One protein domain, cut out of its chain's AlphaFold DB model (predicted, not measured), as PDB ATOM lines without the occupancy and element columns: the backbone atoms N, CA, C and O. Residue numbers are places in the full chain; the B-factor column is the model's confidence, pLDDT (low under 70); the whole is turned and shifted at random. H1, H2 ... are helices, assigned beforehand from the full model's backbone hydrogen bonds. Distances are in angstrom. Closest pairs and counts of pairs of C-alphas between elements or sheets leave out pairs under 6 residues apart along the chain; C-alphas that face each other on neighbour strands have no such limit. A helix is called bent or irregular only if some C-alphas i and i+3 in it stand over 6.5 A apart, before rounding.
ATOM      1  N   ARG A   4     222.561 207.115 225.091       78.81
ATOM      2  CA  ARG A   4     223.991 207.022 224.808       78.81
ATOM      3  C   ARG A   4     224.582 208.410 224.596       78.81
ATOM      4  O   ARG A   4     225.600 208.722 225.207       78.81
ATOM      5  N   ASP A   5     223.919 209.257 223.814       84.56
ATOM      6  CA  ASP A   5     224.340 210.646 223.603       84.56
ATOM      7  C   ASP A   5     224.427 211.414 224.929       84.56
ATOM      8  O   ASP A   5     225.403 212.115 225.194       84.56
ATOM      9  N   ARG A   6     223.419 211.253 225.798       82.94
ATOM     10  CA  ARG A   6     223.402 211.905 227.118       82.94
ATOM     11  C   ARG A   6     224.523 211.406 228.024       82.94
ATOM     12  O   ARG A   6     225.121 212.216 228.727       82.94
ATOM     13  N   LEU A   7     224.825 210.106 227.992       82.81
ATOM     14  CA  LEU A   7     225.945 209.536 228.740       82.81
ATOM     15  C   LEU A   7     227.281 210.098 228.246       82.81
ATOM     16  O   LEU A   7     228.103 210.503 229.059       82.81
ATOM     17  N   ILE A   8     227.484 210.187 226.929       86.75
ATOM     18  CA  ILE A   8     228.707 210.756 226.346       86.75
ATOM     19  C   ILE A   8     228.895 212.211 226.794       86.75
ATOM     20  O   ILE A   8     229.987 212.583 227.219       86.75
ATOM     21  N   VAL A   9     227.835 213.027 226.754       91.81
ATOM     22  CA  VAL A   9     227.887 214.423 227.220       91.81
ATOM     23  C   VAL A   9     228.193 214.507 228.715       91.81
ATOM     24  O   VAL A   9     229.013 215.331 229.119       91.81
ATOM     25  N   ALA A  10     227.580 213.649 229.535       88.69
ATOM     26  CA  ALA A  10     227.830 213.613 230.973       88.69
ATOM     27  C   ALA A  10     229.285 213.232 231.293       88.69
ATOM     28  O   ALA A  10     229.944 213.930 232.060       88.69
ATOM     29  N   LEU A  11     229.811 212.185 230.650       89.19
ATOM     30  CA  LEU A  11     231.201 211.750 230.815       89.19
ATOM     31  C   LEU A  11     232.192 212.819 230.340       89.19
ATOM     32  O   LEU A  11     233.204 213.061 230.993       89.19
ATOM     33  N   TYR A  12     231.890 213.501 229.232       95.19
ATOM     34  CA  TYR A  12     232.695 214.628 228.767       95.19
ATOM     35  C   TYR A  12     232.715 215.776 229.786       95.19
ATOM     36  O   TYR A  12     233.783 216.304 230.096       95.19
ATOM     37  N   ALA A  13     231.551 216.153 230.322       95.00
ATOM     38  CA  ALA A  13     231.444 217.207 231.325       95.00
ATOM     39  C   ALA A  13     232.222 216.854 232.601       95.00
ATOM     40  O   ALA A  13     232.952 217.699 233.119       95.00
ATOM     41  N   GLN A  14     232.130 215.601 233.056       93.94
ATOM     42  CA  GLN A  14     232.903 215.107 234.193       93.94
ATOM     43  C   GLN A  14     234.411 215.189 233.923       93.94
ATOM     44  O   GLN A  14     235.144 215.777 234.713       93.94
ATOM     45  N   LEU A  15     234.876 214.679 232.778       96.06
ATOM     46  CA  LEU A  15     236.296 214.719 232.423       96.06
ATOM     47  C   LEU A  15     236.832 216.157 232.339       96.06
ATOM     48  O   LEU A  15     237.971 216.423 232.729       96.06
ATOM     49  N   LYS A  16     236.022 217.095 231.835       96.88
ATOM     50  CA  LYS A  16     236.374 218.520 231.808       96.88
ATOM     51  C   LYS A  16     236.531 219.076 233.223       96.88
ATOM     52  O   LYS A  16     237.553 219.694 233.503       96.88
ATOM     53  N   ALA A  17     235.575 218.802 234.110       95.88
ATOM     54  CA  ALA A  17     235.624 219.250 235.500       95.88
ATOM     55  C   ALA A  17     236.845 218.686 236.253       95.88
ATOM     56  O   ALA A  17     237.508 219.406 237.000       95.88
ATOM     57  N   GLU A  18     237.200 217.420 236.010       95.81
ATOM     58  CA  GLU A  18     238.402 216.806 236.589       95.81
ATOM     59  C   GLU A  18     239.693 217.486 236.113       95.81
ATOM     60  O   GLU A  18     240.625 217.680 236.894       95.81
ATOM     61  N   ARG A  19     239.771 217.869 234.830       97.69
ATOM     62  CA  ARG A  19     240.921 218.610 234.284       97.69
ATOM     63  C   ARG A  19     241.037 220.008 234.882       97.69
ATOM     64  O   ARG A  19     242.121 220.358 235.333       97.69
ATOM     65  N   GLU A  20     239.937 220.749 234.954       97.88
ATOM     66  CA  GLU A  20     239.907 222.087 235.564       97.88
ATOM     67  C   GLU A  20     240.320 222.042 237.046       97.88
ATOM     68  O   GLU A  20     241.112 222.866 237.511       97.88
ATOM     69  N   THR A  21     239.848 221.028 237.778       94.81
ATOM     70  CA  THR A  21     240.249 220.784 239.172       94.81
ATOM     71  C   THR A  21     241.748 220.504 239.277       94.81
ATOM     72  O   THR A  21     242.421 221.098 240.119       94.81
ATOM     73  N   ARG A  22     242.298 219.651 238.399       95.00
ATOM     74  CA  ARG A  22     243.737 219.347 238.367       95.00
ATOM     75  C   ARG A  22     244.573 220.596 238.101       95.00
ATOM     76  O   ARG A  22     245.520 220.847 238.836       95.00
ATOM     77  N   GLU A  23     244.213 221.390 237.098       97.62
ATOM     78  CA  GLU A  23     244.918 222.633 236.758       97.62
ATOM     79  C   GLU A  23     244.900 223.631 237.924       97.62
ATOM     80  O   GLU A  23     245.929 224.218 238.269       97.62
ATOM     81  N   THR A  24     243.750 223.769 238.587       96.12
ATOM     82  CA  THR A  24     243.598 224.624 239.772       96.12
ATOM     83  C   THR A  24     244.471 224.137 240.926       96.12
ATOM     84  O   THR A  24     245.154 224.937 241.567       96.12
ATOM     85  N   LEU A  25     244.490 222.826 241.176       94.25
ATOM     86  CA  LEU A  25     245.309 222.224 242.224       94.25
ATOM     87  C   LEU A  25     246.805 222.401 241.934       94.25
ATOM     88  O   LEU A  25     247.558 222.796 242.820       94.25
ATOM     89  N   GLU A  26     247.240 222.180 240.693       95.44
ATOM     90  CA  GLU A  26     248.625 222.413 240.279       95.44
ATOM     91  C   GLU A  26     249.046 223.869 240.482       95.44
ATOM     92  O   GLU A  26     250.149 224.136 240.965       95.44
ATOM     93  N   TRP A  27     248.184 224.821 240.120       96.94
ATOM     94  CA  TRP A  27     248.434 226.234 240.375       96.94
ATOM     95  C   TRP A  27     248.536 226.510 241.879       96.94
ATOM     96  O   TRP A  27     249.489 227.156 242.316       96.94
ATOM     97  N   ALA A  28     247.614 225.982 242.683       95.50
ATOM     98  CA  ALA A  28     247.601 226.185 244.129       95.50
ATOM     99  C   ALA A  28     248.876 225.639 244.796       95.50
ATOM    100  O   ALA A  28     249.470 226.317 245.633       95.50
ATOM    101  N   ILE A  29     249.353 224.467 244.364       93.94
ATOM    102  CA  ILE A  29     250.615 223.873 244.827       93.94
ATOM    103  C   ILE A  29     251.803 224.773 244.473       93.94
ATOM    104  O   ILE A  29     252.603 225.103 245.347       93.94
ATOM    105  N   ARG A  30     251.911 225.223 243.215       95.06
ATOM    106  CA  ARG A  30     253.020 226.091 242.768       95.06
ATOM    107  C   ARG A  30     253.074 227.425 243.517       95.06
ATOM    108  O   ARG A  30     254.154 227.988 243.657       95.06
ATOM    109  N   ASN A  31     251.932 227.919 243.991       96.31
ATOM    110  CA  ASN A  31     251.825 229.177 244.734       96.31
ATOM    111  C   ASN A  31     251.834 228.988 246.263       96.31
ATOM    112  O   ASN A  31     251.620 229.953 246.991       96.31
ATOM    113  N   GLY A  32     252.067 227.767 246.764       93.25
ATOM    114  CA  GLY A  32     252.109 227.486 248.203       93.25
ATOM    115  C   GLY A  32     250.761 227.647 248.917       93.25
ATOM    116  O   GLY A  32     250.729 227.802 250.134       93.25
ATOM    117  N   ALA A  33     249.647 227.619 248.180       94.19
ATOM    118  CA  ALA A  33     248.296 227.763 248.723       94.19
ATOM    119  C   ALA A  33     247.745 226.461 249.342       94.19
ATOM    120  O   ALA A  33     246.652 226.465 249.906       94.19
ATOM    121  N   VAL A  34     248.488 225.352 249.242       93.06
ATOM    122  CA  VAL A  34     248.150 224.046 249.827       93.06
ATOM    123  C   VAL A  34     249.277 223.626 250.770       93.06
ATOM    124  O   VAL A  34     250.445 223.653 250.380       93.06
ATOM    125  N   SER A  35     248.943 223.254 252.008       94.56
ATOM    126  CA  SER A  35     249.928 222.786 252.989       94.56
ATOM    127  C   SER A  35     250.371 221.347 252.706       94.56
ATOM    128  O   SER A  35     249.656 220.574 252.067       94.56
ATOM    129  N   GLN A  36     251.538 220.965 253.231       93.19
ATOM    130  CA  GLN A  36     252.027 219.586 253.146       93.19
ATOM    131  C   GLN A  36     251.039 218.582 253.762       93.19
ATOM    132  O   GLN A  36     250.767 217.556 253.153       93.19
ATOM    133  N   GLU A  37     250.452 218.908 254.916       94.12
ATOM    134  CA  GLU A  37     249.447 218.071 255.584       94.12
ATOM    135  C   GLU A  37     248.234 217.794 254.680       94.12
ATOM    136  O   GLU A  37     247.762 216.664 254.589       94.12
ATOM    137  N   VAL A  38     247.759 218.807 253.947       92.44
ATOM    138  CA  VAL A  38     246.644 218.639 253.004       92.44
ATOM    139  C   VAL A  38     247.053 217.766 251.815       92.44
ATOM    140  O   VAL A  38     246.265 216.936 251.370       92.44
ATOM    141  N   LEU A  39     248.283 217.903 251.309       91.69
ATOM    142  CA  LEU A  39     248.789 217.036 250.239       91.69
ATOM    143  C   LEU A  39     248.914 215.576 250.687       91.69
ATOM    144  O   LEU A  39     248.572 214.677 249.923       91.69
ATOM    145  N   GLU A  40     249.362 215.336 251.919       93.06
ATOM    146  CA  GLU A  40     249.438 213.999 252.513       93.06
ATOM    147  C   GLU A  40     248.043 213.385 252.699       93.06
ATOM    148  O   GLU A  40     247.833 212.218 252.361       93.06
ATOM    149  N   ALA A  41     247.065 214.179 253.145       93.19
ATOM    150  CA  ALA A  41     245.673 213.747 253.239       93.19
ATOM    151  C   ALA A  41     245.100 213.355 251.866       93.19
ATOM    152  O   ALA A  41     244.495 212.297 251.736       93.19
ATOM    153  N   ILE A  42     245.353 214.153 250.822       89.25
ATOM    154  CA  ILE A  42     244.925 213.833 249.450       89.25
ATOM    155  C   ILE A  42     245.612 212.560 248.936       89.25
ATOM    156  O   ILE A  42     244.969 211.722 248.313       89.25
ATOM    157  N   ALA A  43     246.913 212.396 249.182       88.81
ATOM    158  CA  ALA A  43     247.673 211.243 248.696       88.81
ATOM    159  C   ALA A  43     247.279 209.919 249.373       88.81
ATOM    160  O   ALA A  43     247.506 208.847 248.811       88.81
ATOM    161  N   THR A  44     246.725 209.992 250.584       92.50
ATOM    162  CA  THR A  44     246.274 208.831 251.359       92.50
ATOM    163  C   THR A  44     244.781 208.552 251.213       92.50
ATOM    164  O   THR A  44     244.324 207.496 251.655       92.50
ATOM    165  N   ASP A  45     244.033 209.449 250.563       89.25
ATOM    166  CA  ASP A  45     242.613 209.264 250.282       89.25
ATOM    167  C   ASP A  45     242.413 208.110 249.277       89.25
ATOM    168  O   ASP A  45     242.955 208.149 248.163       89.25
ATOM    169  N   PRO A  46     241.691 207.035 249.641       82.12
ATOM    170  CA  PRO A  46     241.500 205.898 248.755       82.12
ATOM    171  C   PRO A  46     240.673 206.281 247.525       82.12
ATOM    172  O   PRO A  46     239.503 206.646 247.621       82.12
ATOM    173  N   VAL A  47     241.254 206.090 246.340       81.00
ATOM    174  CA  VAL A  47     240.512 206.203 245.082       81.00
ATOM    175  C   VAL A  47     239.617 204.968 244.923       81.00
ATOM    176  O   VAL A  47     240.140 203.848 244.897       81.00
ATOM    177  N   PRO A  48     238.287 205.128 244.789       79.56
ATOM    178  CA  PRO A  48     237.395 204.006 244.542       79.56
ATOM    179  C   PRO A  48     237.796 203.287 243.253       79.56
ATOM    180  O   PRO A  48     237.899 203.896 242.187       79.56
ATOM    181  N   VAL A  49     238.019 201.978 243.341       85.31
ATOM    182  CA  VAL A  49     238.293 201.154 242.162       85.31
ATOM    183  C   VAL A  49     236.970 200.888 241.457       85.31
ATOM    184  O   VAL A  49     236.095 200.243 242.023       85.31
ATOM    185  N   VAL A  50     236.836 201.357 240.215       84.75
ATOM    186  CA  VAL A  50     235.703 200.981 239.362       84.75
ATOM    187  C   VAL A  50     235.890 199.531 238.928       84.75
ATOM    188  O   VAL A  50     236.859 199.196 238.245       84.75
ATOM    189  N   THR A  51     234.968 198.666 239.331       90.06
ATOM    190  CA  THR A  51     234.997 197.237 239.016       90.06
ATOM    191  C   THR A  51     234.170 196.919 237.770       90.06
ATOM    192  O   THR A  51     233.331 197.701 237.318       90.06
ATOM    193  N   SER A  52     234.363 195.724 237.207       85.31
ATOM    194  CA  SER A  52     233.507 195.236 236.118       85.31
ATOM    195  C   SER A  52     232.038 195.073 236.538       85.31
ATOM    196  O   SER A  52     231.153 195.178 235.691       85.31
ATOM    197  N   GLU A  53     231.764 194.848 237.827       88.31
ATOM    198  CA  GLU A  53     230.402 194.746 238.366       88.31
ATOM    199  C   GLU A  53     229.689 196.106 238.385       88.31
ATOM    200  O   GLU A  53     228.504 196.192 238.041       88.31
ATOM    201  N   ASP A  54     230.421 197.181 238.691       83.25
ATOM    202  CA  ASP A  54     229.903 198.552 238.634       83.25
ATOM    203  C   ASP A  54     229.486 198.917 237.204       83.25
ATOM    204  O   ASP A  54     228.393 199.440 236.974       83.25
ATOM    205  N   ILE A  55     230.323 198.559 236.223       84.56
ATOM    206  CA  ILE A  55     230.044 198.781 234.797       84.56
ATOM    207  C   ILE A  55     228.793 198.003 234.369       84.56
ATOM    208  O   ILE A  55     227.864 198.586 233.806       84.56
ATOM    209  N   ALA A  56     228.725 196.707 234.689       85.31
ATOM    210  CA  ALA A  56     227.585 195.863 234.336       85.31
ATOM    211  C   ALA A  56     226.266 196.365 234.958       85.31
ATOM    212  O   ALA A  56     225.200 196.308 234.334       85.31
ATOM    213  N   SER A  57     226.328 196.897 236.181       84.38
ATOM    214  CA  SER A  57     225.174 197.484 236.868       84.38
ATOM    215  C   SER A  57     224.644 198.719 236.137       84.38
ATOM    216  O   SER A  57     223.432 198.850 235.940       84.38
ATOM    217  N   VAL A  58     225.539 199.594 235.669       84.19
ATOM    218  CA  VAL A  58     225.174 200.775 234.874       84.19
ATOM    219  C   VAL A  58     224.566 200.372 233.529       84.19
ATOM    220  O   VAL A  58     223.501 200.877 233.163       84.19
ATOM    221  N   GLU A  59     225.169 199.421 232.813       85.69
ATOM    222  CA  GLU A  59     224.646 198.928 231.529       85.69
ATOM    223  C   GLU A  59     223.225 198.362 231.660       85.69
ATOM    224  O   GLU A  59     222.353 198.638 230.828       85.69
ATOM    225  N   LYS A  60     222.948 197.632 232.746       87.56
ATOM    226  CA  LYS A  60     221.608 197.111 233.043       87.56
ATOM    227  C   LYS A  60     220.582 198.230 233.241       87.56
ATOM    228  O   LYS A  60     219.456 198.112 232.754       87.56
ATOM    229  N   ILE A  61     220.948 199.308 233.938       85.94
ATOM    230  CA  ILE A  61     220.069 200.471 234.140       85.94
ATOM    231  C   ILE A  61     219.755 201.139 232.799       85.94
ATOM    232  O   ILE A  61     218.588 201.430 232.525       85.94
ATOM    233  N   ILE A  62     220.762 201.314 231.938       83.75
ATOM    234  CA  ILE A  62     220.590 201.888 230.597       83.75
ATOM    235  C   ILE A  62     219.641 201.020 229.759       83.75
ATOM    236  O   ILE A  62     218.682 201.533 229.185       83.75
ATOM    237  N   ALA A  63     219.843 199.699 229.743       86.19
ATOM    238  CA  ALA A  63     218.984 198.778 228.999       86.19
ATOM    239  C   ALA A  63     217.518 198.809 229.476       86.19
ATOM    240  O   ALA A  63     216.591 198.692 228.671       86.19
ATOM    241  N   LEU A  64     217.289 198.975 230.783       85.75
ATOM    242  CA  LEU A  64     215.945 199.129 231.350       85.75
ATOM    243  C   LEU A  64     215.298 200.470 230.968       85.75
ATOM    244  O   LEU A  64     214.095 200.496 230.696       85.75
ATOM    245  N   ASP A  65     216.067 201.563 230.944       81.19
ATOM    246  CA  ASP A  65     215.583 202.883 230.514       81.19
ATOM    247  C   ASP A  65     215.156 202.864 229.039       81.19
ATOM    248  O   ASP A  65     214.061 203.317 228.703       81.19
ATOM    249  N   GLU A  66     215.959 202.252 228.167       82.94
ATOM    250  CA  GLU A  66     215.637 202.128 226.742       82.94
ATOM    251  C   GLU A  66     214.358 201.313 226.503       82.94
ATOM    252  O   GLU A  66     213.456 201.777 225.802       82.94
ATOM    253  N   ARG A  67     214.185 200.165 227.180       82.19
ATOM    254  CA  ARG A  67     212.938 199.375 227.087       82.19
ATOM    255  C   ARG A  67     211.698 200.166 227.515       82.19
ATOM    256  O   ARG A  67     210.635 200.023 226.913       82.19
ATOM    257  N   ARG A  68     211.809 201.000 228.555       81.00
ATOM    258  CA  ARG A  68     210.693 201.844 229.018       81.00
ATOM    259  C   ARG A  68     210.313 202.915 228.001       81.00
ATOM    260  O   ARG A  68     209.134 203.245 227.916       81.00
ATOM    261  N   LYS A  69     211.275 203.456 227.248       77.62
ATOM    262  CA  LYS A  69     210.999 204.416 226.169       77.62
ATOM    263  C   LYS A  69     210.312 203.743 224.989       77.62
ATOM    264  O   LYS A  69     209.334 204.288 224.497       77.62
ATOM    265  N   THR A  70     210.762 202.550 224.592       79.06
ATOM    266  CA  THR A  70     210.126 201.788 223.504       79.06
ATOM    267  C   THR A  70     208.663 201.472 223.805       79.06
ATOM    268  O   THR A  70     207.832 201.628 222.926       79.06
ATOM    269  N   ASN A  71     208.323 201.108 225.046       73.56
ATOM    270  CA  ASN A  71     206.941 200.787 225.433       73.56
ATOM    271  C   ASN A  71     206.019 202.012 225.615       73.56
ATOM    272  O   ASN A  71     204.840 201.837 225.918       73.56
ATOM    273  N   ARG A  72     206.550 203.240 225.537       67.44
ATOM    274  CA  ARG A  72     205.784 204.493 225.668       67.44
ATOM    275  C   ARG A  72     205.476 205.162 224.321       67.44
ATOM    276  O   ARG A  72     204.712 206.124 224.322       67.44
TER     277      ARG A  72
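Overview. This is residues 4 to 72 of the 73 residues of an uncharacterized protein of Rhizobium esperanzae (UniProt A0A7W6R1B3). The model is a long, open frame around an empty middle: the long helix H1 makes one side, short H2 stands at one end, and the chain then folds back through a stretched link into H3, which slants toward and past the beginning of H1. No two helices touch, and the frame is loosely made. The printed part has 69 residues with three named helices, in the order H1, H2, H3, and no named strand; the class is all helix. It is extended, with a radius of gyration of the C-alphas of 18.5 A and spans of 57 by 23 by 14 A.

Along the chain. H1, residues 4 to 30, is the longest helix, 39.1 A from C-alpha 4 at (223.991, 207.022, 224.808) to C-alpha 30 at (253.020, 226.091, 242.768). H2 is residues 36 to 44, 12.3 A long. H3, residues 52 to 70, is 27.4 A long and ends with C-alpha 70 at (210.126, 201.788, 223.504).

Arrangement. H1 and H3 are only just apart, with their closest C-alphas 8.5 A from each other. H1 and H2 are apart, and so are H2 and H3. Residues 8 to 24 of H1 stand free. Residues 40 to 61, of which 40 to 44 belong to H2 and 52 to 61 to H3, stand free too, as do residues 67 to 72, of which 67 to 70 belong to H3. In H1, H2 and H3 every O i to N i+4 pair is within hydrogen-bond range. No helix is bent or irregular.

Size, cuts and confidence. The two C-alphas farthest apart, those of Gly 32 and Asn 71, are 57.2 A apart, while the first and last printed C-alphas, of Arg 4 and Arg 72, are 18.4 A apart. The printed part has no cut. The link from H1 to H2, 5 residues, is tight; that from H2 to H3, 7 residues, is short. The mean pLDDT of the printed part is 88.9, and residue 72 is under 70.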